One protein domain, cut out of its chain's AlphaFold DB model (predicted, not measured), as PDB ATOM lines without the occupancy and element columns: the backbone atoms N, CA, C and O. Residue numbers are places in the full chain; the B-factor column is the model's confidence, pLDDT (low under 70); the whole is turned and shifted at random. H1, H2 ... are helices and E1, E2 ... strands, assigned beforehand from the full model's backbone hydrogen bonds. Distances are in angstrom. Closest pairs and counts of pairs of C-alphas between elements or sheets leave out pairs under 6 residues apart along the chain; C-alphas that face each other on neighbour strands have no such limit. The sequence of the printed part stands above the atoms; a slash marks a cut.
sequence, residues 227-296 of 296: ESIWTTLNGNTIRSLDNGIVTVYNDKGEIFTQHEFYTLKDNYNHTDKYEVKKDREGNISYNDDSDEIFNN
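This is residues 227 to 296 of the 296 residues of an uncharacterized protein of Prevotella sp. CAG:1092 (UniProt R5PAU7). A narrow, twisted antiparallel sheet runs out into the long E3-E4 hairpin, with two short helices, H1 and H2, set apart from each other near its other end. The printed part has 70 residues with named elements in the order H1 E1 E2 E3 E4 H2, of mixed class. The strands form a meander, E1 - E2 - E3 - E4, each the antiparallel neighbour of the one before. It is loose, radius of gyration of the C-alphas 14.2 A, spanning 46 by 26 by 22 A.

H1, residues 227 to 234, only grazes the sheet. E1, residues 237 to 239, and E2, residues 245 to 249, form a hairpin; N 238 and O 247 are 2.9 A apart. E2 and E3, residues 255 to 265, form another; N 246 and O 259 are 2.8 A apart. E3 and E4, residues 272 to 279, form the third; N 260 and O 278 are 2.8 A apart. H2, residues 290 to 294, only grazes the sheet; its closest C-alphas to E1 are Ser 290 and Ile 238, 7.8 A. In both helices each O i to N i+4 pair is within hydrogen-bond range.

H1 begins at C-alpha 227 (16.733, -9.534, 2.159); H2 ends at C-alpha 294 (11.960, 1.583, -15.420). E3 is 30.0 A long, E4 20.6 A.

The C-alphas farthest apart, Lys 252 and Tyr 268, are 46.2 A apart. The printed part has no cut and no long link; residues 288 and 296 have pLDDT under 70.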
ATOM      1  N   GLU A 227      16.492 -10.365   3.338       89.50
ATOM      2  CA  GLU A 227      16.733  -9.534   2.159       89.50
ATOM      3  C   GLU A 227      16.217 -10.213   0.886       89.50
ATOM      4  O   GLU A 227      15.508  -9.595   0.090       89.50
ATOM      5  N   SER A 228      16.460 -11.514   0.739       89.31
ATOM      6  CA  SER A 228      15.910 -12.345  -0.334       89.31
ATOM      7  C   SER A 228      14.380 -12.343  -0.307       89.31
ATOM      8  O   SER A 228      13.726 -12.214  -1.347       89.31
ATOM      9  N   ILE A 229      13.785 -12.445   0.888       88.81
ATOM     10  CA  ILE A 229      12.327 -12.383   1.066       88.81
ATOM     11  C   ILE A 229      11.801 -10.990   0.709       88.81
ATOM     12  O   ILE A 229      10.824 -10.880  -0.031       88.81
ATOM     13  N   TRP A 230      12.452  -9.934   1.201       90.31
ATOM     14  CA  TRP A 230      12.086  -8.550   0.909       90.31
ATOM     15  C   TRP A 230      12.115  -8.260  -0.593       90.31
ATOM     16  O   TRP A 230      11.143  -7.735  -1.133       90.31
ATOM     17  N   THR A 231      13.187  -8.677  -1.266       91.38
ATOM     18  CA  THR A 231      13.372  -8.518  -2.711       91.38
ATOM     19  C   THR A 231      12.285  -9.253  -3.487       91.38
ATOM     20  O   THR A 231      11.695  -8.697  -4.405       91.38
ATOM     21  N   THR A 232      11.930 -10.473  -3.077       88.31
ATOM     22  CA  THR A 232      10.844 -11.233  -3.723       88.31
ATOM     23  C   THR A 232       9.480 -10.541  -3.594       88.31
ATOM     24  O   THR A 232       8.628 -10.695  -4.467       88.31
ATOM     25  N   LEU A 233       9.248  -9.814  -2.496       88.31
ATOM     26  CA  LEU A 233       7.964  -9.177  -2.180       88.31
ATOM     27  C   LEU A 233       7.816  -7.767  -2.758       88.31
ATOM     28  O   LEU A 233       6.730  -7.419  -3.211       88.31
ATOM     29  N   ASN A 234       8.877  -6.960  -2.694       89.25
ATOM     30  CA  ASN A 234       8.840  -5.528  -3.007       89.25
ATOM     31  C   ASN A 234       9.831  -5.110  -4.095       89.25
ATOM     32  O   ASN A 234       9.847  -3.937  -4.465       89.25
ATOM     33  N   GLY A 235      10.670  -6.029  -4.579       88.56
ATOM     34  CA  GLY A 235      11.587  -5.750  -5.675       88.56
ATOM     35  C   GLY A 235      10.824  -5.306  -6.917       88.56
ATOM     36  O   GLY A 235       9.677  -5.702  -7.141       88.56
ATOM     37  N   ASN A 236      11.463  -4.470  -7.733       90.38
ATOM     38  CA  ASN A 236      10.868  -4.040  -8.990       90.38
ATOM     39  C   ASN A 236      10.581  -5.267  -9.864       90.38
ATOM     40  O   ASN A 236      11.388  -6.197  -9.922       90.38
ATOM     41  N   THR A 237       9.439  -5.277 -10.551       90.81
ATOM     42  CA  THR A 237       9.029  -6.424 -11.370       90.81
ATOM     43  C   THR A 237       8.602  -6.006 -12.763       90.81
ATOM     44  O   THR A 237       7.836  -5.053 -12.905       90.81
ATOM     45  N   ILE A 238       9.002  -6.776 -13.774       89.88
ATOM     46  CA  ILE A 238       8.498  -6.652 -15.146       89.88
ATOM     47  C   ILE A 238       7.704  -7.907 -15.484       89.88
ATOM     48  O   ILE A 238       8.198  -9.021 -15.329       89.88
ATOM     49  N   ARG A 239       6.461  -7.724 -15.945       89.06
ATOM     50  CA  ARG A 239       5.623  -8.795 -16.492       89.06
ATOM     51  C   ARG A 239       5.529  -8.630 -18.005       89.06
ATOM     52  O   ARG A 239       4.794  -7.768 -18.482       89.06
ATOM     53  N   SER A 240       6.221  -9.486 -18.748       86.94
ATOM     54  CA  SER A 240       6.083  -9.591 -20.198       86.94
ATOM     55  C   SER A 240       4.733 -10.222 -20.540       86.94
ATOM     56  O   SER A 240       4.472 -11.377 -20.197       86.94
ATOM     57  N   LEU A 241       3.853  -9.464 -21.199       84.44
ATOM     58  CA  LEU A 241       2.519  -9.941 -21.586       84.44
ATOM     59  C   LEU A 241       2.568 -10.942 -22.747       84.44
ATOM     60  O   LEU A 241       1.731 -11.840 -22.800       84.44
ATOM     61  N   ASP A 242       3.559 -10.816 -23.630       81.75
ATOM     62  CA  ASP A 242       3.703 -11.676 -24.808       81.75
ATOM     63  C   ASP A 242       4.191 -13.077 -24.432       81.75
ATOM     64  O   ASP A 242       3.672 -14.081 -24.914       81.75
ATOM     65  N   ASN A 243       5.180 -13.141 -23.537       79.94
ATOM     66  CA  ASN A 243       5.809 -14.398 -23.134       79.94
ATOM     67  C   ASN A 243       5.270 -14.937 -21.801       79.94
ATOM     68  O   ASN A 243       5.636 -16.038 -21.396       79.94
ATOM     69  N   GLY A 244       4.434 -14.166 -21.098       84.25
ATOM     70  CA  GLY A 244       3.909 -14.522 -19.780       84.25
ATOM     71  C   GLY A 244       4.981 -14.597 -18.690       84.25
ATOM     72  O   GLY A 244       4.776 -15.262 -17.682       84.25
ATOM     73  N   ILE A 245       6.140 -13.963 -18.869       88.38
ATOM     74  CA  ILE A 245       7.261 -14.050 -17.921       88.38
ATOM     75  C   ILE A 245       7.166 -12.899 -16.922       88.38
ATOM     76  O   ILE A 245       6.972 -11.752 -17.316       88.38
ATOM     77  N   VAL A 246       7.327 -13.200 -15.637       90.31
ATOM     78  CA  VAL A 246       7.515 -12.207 -14.578       90.31
ATOM     79  C   VAL A 246       8.947 -12.290 -14.077       90.31
ATOM     80  O   VAL A 246       9.362 -13.320 -13.544       90.31
ATOM     81  N   THR A 247       9.671 -11.189 -14.224       90.69
ATOM     82  CA  THR A 247      11.045 -11.014 -13.756       90.69
ATOM     83  C   THR A 247      11.042 -10.088 -12.548       90.69
ATOM     84  O   THR A 247      10.496  -8.988 -12.625       90.69
ATOM     85  N   VAL A 248      11.630 -10.533 -11.439       90.62
ATOM     86  CA  VAL A 248      11.862  -9.733 -10.229       90.62
ATOM     87  C   VAL A 248      13.322  -9.305 -10.217       90.62
ATOM     88  O   VAL A 248      14.200 -10.136 -10.456       90.62
ATOM     89  N   TYR A 249      13.582  -8.036  -9.919       90.12
ATOM     90  CA  TYR A 249      14.921  -7.458  -9.877       90.12
ATOM     91  C   TYR A 249      15.326  -7.108  -8.443       90.12
ATOM     92  O   TYR A 249      14.478  -6.771  -7.613       90.12
ATOM     93  N   ASN A 250      16.625  -7.185  -8.157       89.62
ATOM     94  CA  ASN A 250      17.190  -6.692  -6.903       89.62
ATOM     95  C   ASN A 250      17.391  -5.164  -6.935       89.62
ATOM     96  O   ASN A 250      17.194  -4.515  -7.963       89.62
ATOM     97  N   ASP A 251      17.844  -4.588  -5.820       87.25
ATOM     98  CA  ASP A 251      18.076  -3.141  -5.683       87.25
ATOM     99  C   ASP A 251      19.143  -2.577  -6.644       87.25
ATOM    100  O   ASP A 251      19.250  -1.363  -6.815       87.25
ATOM    101  N   LYS A 252      19.942  -3.442  -7.281       87.69
ATOM    102  CA  LYS A 252      20.941  -3.074  -8.295       87.69
ATOM    103  C   LYS A 252      20.413  -3.203  -9.727       87.69
ATOM    104  O   LYS A 252      21.185  -3.012 -10.660       87.69
ATOM    105  N   GLY A 253      19.139  -3.556  -9.904       85.44
ATOM    106  CA  GLY A 253      18.533  -3.791 -11.213       85.44
ATOM    107  C   GLY A 253      18.913  -5.130 -11.849       85.44
ATOM    108  O   GLY A 253      18.578  -5.360 -13.008       85.44
ATOM    109  N   GLU A 254      19.576  -6.030 -11.117       87.31
ATOM    110  CA  GLU A 254      19.948  -7.361 -11.604       87.31
ATOM    111  C   GLU A 254      18.769  -8.334 -11.443       87.31
ATOM    112  O   GLU A 254      17.996  -8.240 -10.486       87.31
ATOM    113  N   ILE A 255      18.638  -9.299 -12.358       88.25
ATOM    114  CA  ILE A 255      17.584 -10.320 -12.294       88.25
ATOM    115  C   ILE A 255      17.775 -11.182 -11.040       88.25
ATOM    116  O   ILE A 255      18.786 -11.871 -10.899       88.25
ATOM    117  N   PHE A 256      16.775 -11.177 -10.160       88.50
ATOM    118  CA  PHE A 256      16.750 -11.955  -8.924       88.50
ATOM    119  C   PHE A 256      16.025 -13.294  -9.111       88.50
ATOM    120  O   PHE A 256      16.597 -14.353  -8.860       88.50
ATOM    121  N   THR A 257      14.781 -13.272  -9.602       89.31
ATOM    122  CA  THR A 257      14.013 -14.484  -9.938       89.31
ATOM    123  C   THR A 257      13.175 -14.287 -11.197       89.31
ATOM    124  O   THR A 257      12.777 -13.172 -11.537       89.31
ATOM    125  N   GLN A 258      12.896 -15.388 -11.902       89.12
ATOM    126  CA  GLN A 258      11.990 -15.416 -13.051       89.12
ATOM    127  C   GLN A 258      10.952 -16.520 -12.894       89.12
ATOM    128  O   GLN A 258      11.281 -17.672 -12.603       89.12
ATOM    129  N   HIS A 259       9.698 -16.163 -13.141       90.69
ATOM    130  CA  HIS A 259       8.574 -17.084 -13.099       90.69
ATOM    131  C   HIS A 259       7.751 -16.985 -14.379       90.69
ATOM    132  O   HIS A 259       7.603 -15.913 -14.961       90.69
ATOM    133  N   GLU A 260       7.177 -18.105 -14.793       89.56
ATOM    134  CA  GLU A 260       6.250 -18.170 -15.916       89.56
ATOM    135  C   GLU A 260       4.815 -18.140 -15.400       89.56
ATOM    136  O   GLU A 260       4.460 -18.846 -14.452       89.56
ATOM    137  N   PHE A 261       3.999 -17.313 -16.043       89.19
ATOM    138  CA  PHE A 261       2.577 -17.162 -15.799       89.19
ATOM    139  C   PHE A 261       1.802 -17.587 -17.036       89.19
ATOM    140  O   PHE A 261       1.947 -17.006 -18.112       89.19
ATOM    141  N   TYR A 262       0.938 -18.581 -16.873       87.50
ATOM    142  CA  TYR A 262       0.034 -19.016 -17.930       87.50
ATOM    143  C   TYR A 262      -1.318 -19.436 -17.363       87.50
ATOM    144  O   TYR A 262      -1.441 -19.872 -16.217       87.50
ATOM    145  N   THR A 263      -2.347 -19.309 -18.196       86.94
ATOM    146  CA  THR A 263      -3.724 -19.622 -17.816       86.94
ATOM    147  C   THR A 263      -4.106 -21.004 -18.320       86.94
ATOM    148  O   THR A 263      -4.055 -21.281 -19.520       86.94
ATOM    149  N   LEU A 264      -4.540 -21.871 -17.409       85.50
ATOM    150  CA  LEU A 264      -5.155 -23.145 -17.754       85.50
ATOM    151  C   LEU A 264      -6.654 -22.939 -17.955       85.50
ATOM    152  O   LEU A 264      -7.367 -22.493 -17.050       85.50
ATOM    153  N   LYS A 265      -7.125 -23.286 -19.151       88.44
ATOM    154  CA  LYS A 265      -8.540 -23.234 -19.517       88.44
ATOM    155  C   LYS A 265      -9.181 -24.601 -19.338       88.44
ATOM    156  O   LYS A 265      -8.526 -25.633 -19.455       88.44
ATOM    157  N   ASP A 266     -10.473 -24.605 -19.057       85.38
ATOM    158  CA  ASP A 266     -11.256 -25.833 -19.027       85.38
ATOM    159  C   ASP A 266     -11.454 -26.384 -20.453       85.38
ATOM    160  O   ASP A 266     -11.710 -25.643 -21.406       85.38
ATOM    161  N   ASN A 267     -11.312 -27.701 -20.595       80.50
ATOM    162  CA  ASN A 267     -11.329 -28.386 -21.885       80.50
ATOM    163  C   ASN A 267     -12.706 -28.368 -22.567       80.50
ATOM    164  O   ASN A 267     -12.766 -28.590 -23.773       80.50
ATOM    165  N   TYR A 268     -13.796 -28.134 -21.826       80.88
ATOM    166  CA  TYR A 268     -15.158 -28.238 -22.363       80.88
ATOM    167  C   TYR A 268     -15.795 -26.893 -22.709       80.88
ATOM    168  O   TYR A 268     -16.490 -26.779 -23.714       80.88
ATOM    169  N   ASN A 269     -15.591 -25.878 -21.876       84.06
ATOM    170  CA  ASN A 269     -16.201 -24.553 -22.025       84.06
ATOM    171  C   ASN A 269     -15.168 -23.451 -22.315       84.06
ATOM    172  O   ASN A 269     -15.558 -22.298 -22.488       84.06
ATOM    173  N   HIS A 270     -13.874 -23.791 -22.399       79.00
ATOM    174  CA  HIS A 270     -12.765 -22.876 -22.707       79.00
ATOM    175  C   HIS A 270     -12.690 -21.641 -21.798       79.00
ATOM    176  O   HIS A 270     -12.068 -20.636 -22.148       79.00
ATOM    177  N   THR A 271     -13.300 -21.721 -20.616       86.00
ATOM    178  CA  THR A 271     -13.228 -20.673 -19.604       86.00
ATOM    179  C   THR A 271     -11.917 -20.784 -18.840       86.00
ATOM    180  O   THR A 271     -11.474 -21.894 -18.527       86.00
ATOM    181  N   ASP A 272     -11.320 -19.638 -18.523       85.88
ATOM    182  CA  ASP A 272     -10.119 -19.551 -17.693       85.88
ATOM    183  C   ASP A 272     -10.425 -20.127 -16.307       85.88
ATOM    184  O   ASP A 272     -11.393 -19.725 -15.658       85.88
ATOM    185  N   LYS A 273      -9.636 -21.117 -15.877       84.94
ATOM    186  CA  LYS A 273      -9.899 -21.876 -14.649       84.94
ATOM    187  C   LYS A 273      -8.853 -21.608 -13.579       84.94
ATOM    188  O   LYS A 273      -9.208 -21.428 -12.419       84.94
ATOM    189  N   TYR A 274      -7.583 -21.573 -13.976       86.38
ATOM    190  CA  TYR A 274      -6.460 -21.328 -13.076       86.38
ATOM    191  C   TYR A 274      -5.427 -20.428 -13.747       86.38
ATOM    192  O   TYR A 274      -5.090 -20.646 -14.910       86.38
ATOM    193  N   GLU A 275      -4.889 -19.466 -13.004       87.75
ATOM    194  CA  GLU A 275      -3.618 -18.819 -13.330       87.75
ATOM    195  C   GLU A 275      -2.515 -19.588 -12.600       87.75
ATOM    196  O   GLU A 275      -2.609 -19.837 -11.396       87.75
ATOM    197  N   VAL A 276      -1.499 -20.028 -13.337       88.19
ATOM    198  CA  VAL A 276      -0.398 -20.821 -12.794       88.19
ATOM    199  C   VAL A 276       0.851 -19.961 -12.773       88.19
ATOM    200  O   VAL A 276       1.261 -19.467 -13.816       88.19
ATOM    201  N   LYS A 277       1.464 -19.835 -11.592       89.88
ATOM    202  CA  LYS A 277       2.836 -19.353 -11.421       89.88
ATOM    203  C   LYS A 277       3.749 -20.570 -11.311       89.88
ATOM    204  O   LYS A 277       3.580 -21.369 -10.389       89.88
ATOM    205  N   LYS A 278       4.711 -20.704 -12.221       87.44
ATOM    206  CA  LYS A 278       5.725 -21.764 -12.184       87.44
ATOM    207  C   LYS A 278       7.123 -21.155 -12.158       87.44
ATOM    208  O   LYS A 278       7.375 -20.153 -12.824       87.44
ATOM    209  N   ASP A 279       8.032 -21.772 -11.414       84.44
ATOM    210  CA  ASP A 279       9.457 -21.486 -11.557       84.44
ATOM    211  C   ASP A 279       9.911 -21.850 -12.967       84.44
ATOM    212  O   ASP A 279       9.573 -22.914 -13.500       84.44
ATOM    213  N   ARG A 280      10.648 -20.935 -13.590       82.25
ATOM    214  CA  ARG A 280      11.155 -21.146 -14.939       82.25
ATOM    215  C   ARG A 280      12.258 -22.200 -14.908       82.25
ATOM    216  O   ARG A 280      13.284 -22.027 -14.256       82.25
ATOM    217  N   GLU A 281      12.064 -23.280 -15.655       72.31
ATOM    218  CA  GLU A 281      13.064 -24.333 -15.844       72.31
ATOM    219  C   GLU A 281      13.811 -24.066 -17.162       72.31
ATOM    220  O   GLU A 281      13.300 -24.359 -18.241       72.31
ATOM    221  N   GLY A 282      15.004 -23.462 -17.109       72.06
ATOM    222  CA  GLY A 282      15.817 -23.201 -18.305       72.06
ATOM    223  C   GLY A 282      16.678 -21.942 -18.221       72.06
ATOM    224  O   GLY A 282      16.963 -21.437 -17.139       72.06
ATOM    225  N   ASN A 283      17.111 -21.437 -19.381       74.50
ATOM    226  CA  ASN A 283      17.940 -20.232 -19.454       74.50
ATOM    227  C   ASN A 283      17.156 -18.980 -19.023       74.50
ATOM    228  O   ASN A 283      15.997 -18.784 -19.417       74.50
ATOM    229  N   ILE A 284      17.843 -18.116 -18.270       76.31
ATOM    230  CA  ILE A 284      17.380 -16.777 -17.894       76.31
ATOM    231  C   ILE A 284      17.128 -15.972 -19.172       76.31
ATOM    232  O   ILE A 284      17.957 -15.963 -20.086       76.31
ATOM    233  N   SER A 285      15.962 -15.333 -19.255       75.06
ATOM    234  CA  SER A 285      15.640 -14.427 -20.357       75.06
ATOM    235  C   SER A 285      16.111 -13.017 -20.014       75.06
ATOM    236  O   SER A 285      15.717 -12.481 -18.985       75.06
ATOM    237  N   TYR A 286      16.918 -12.417 -20.890       79.38
ATOM    238  CA  TYR A 286      17.409 -11.036 -20.769       79.38
ATOM    239  C   TYR A 286      16.685 -10.077 -21.723       79.38
ATOM    240  O   TYR A 286      17.216  -9.031 -22.071       79.38
ATOM    241  N   ASN A 287      15.509 -10.466 -22.221       74.81
ATOM    242  CA  ASN A 287      14.791  -9.677 -23.223       74.81
ATOM    243  C   ASN A 287      14.183  -8.394 -22.639       74.81
ATOM    244  O   ASN A 287      13.935  -7.458 -23.391       74.81
ATOM    245  N   ASP A 288      13.946  -8.372 -21.327       69.44
ATOM    246  CA  ASP A 288      13.374  -7.237 -20.612       69.44
ATOM    247  C   ASP A 288      14.488  -6.558 -19.795       69.44
ATOM    248  O   ASP A 288      14.877  -7.050 -18.727       69.44
ATOM    249  N   ASP A 289      15.034  -5.460 -20.324       75.00
ATOM    250  CA  ASP A 289      16.053  -4.650 -19.650       75.00
ATOM    251  C   ASP A 289      15.392  -3.717 -18.620       75.00
ATOM    252  O   ASP A 289      14.513  -2.913 -18.946       75.00
ATOM    253  N   SER A 290      15.806  -3.848 -17.360       76.50
ATOM    254  CA  SER A 290      15.291  -3.052 -16.247       76.50
ATOM    255  C   SER A 290      15.618  -1.569 -16.408       76.50
ATOM    256  O   SER A 290      14.764  -0.732 -16.108       76.50
ATOM    257  N   ASP A 291      16.802  -1.229 -16.922       75.75
ATOM    258  CA  ASP A 291      17.241   0.162 -17.046       75.75
ATOM    259  C   ASP A 291      16.471   0.900 -18.143       75.75
ATOM    260  O   ASP A 291      16.152   2.081 -17.982       75.75
ATOM    261  N   GLU A 292      16.127   0.213 -19.233       78.31
ATOM    262  CA  GLU A 292      15.313   0.790 -20.304       78.31
ATOM    263  C   GLU A 292      13.846   0.935 -19.884       78.31
ATOM    264  O   GLU A 292      13.209   1.939 -20.196       78.31
ATOM    265  N   ILE A 293      13.283  -0.046 -19.177       79.88
ATOM    266  CA  ILE A 293      11.840  -0.074 -18.902       79.88
ATOM    267  C   ILE A 293      11.469   0.786 -17.688       79.88
ATOM    268  O   ILE A 293      10.432   1.446 -17.720       79.88
ATOM    269  N   PHE A 294      12.287   0.817 -16.631       80.69
ATOM    270  CA  PHE A 294      11.960   1.583 -15.420       80.69
ATOM    271  C   PHE A 294      12.295   3.078 -15.508       80.69
ATOM    272  O   PHE A 294      11.747   3.852 -14.723       80.69
ATOM    273  N   ASN A 295      13.165   3.494 -16.435       76.00
ATOM    274  CA  ASN A 295      13.561   4.902 -16.608       76.00
ATOM    275  C   ASN A 295      12.860   5.619 -17.780       76.00
ATOM    276  O   ASN A 295      13.186   6.778 -18.054       76.00
ATOM    277  N   ASN A 296      11.930   4.950 -18.467       56.78
ATOM    278  CA  ASN A 296      11.039   5.555 -19.468       56.78
ATOM    279  C   ASN A 296       9.816   6.208 -18.809       56.78
ATOM    280  O   ASN A 296       9.389   7.277 -19.307       56.78
TER     281      ASN A 296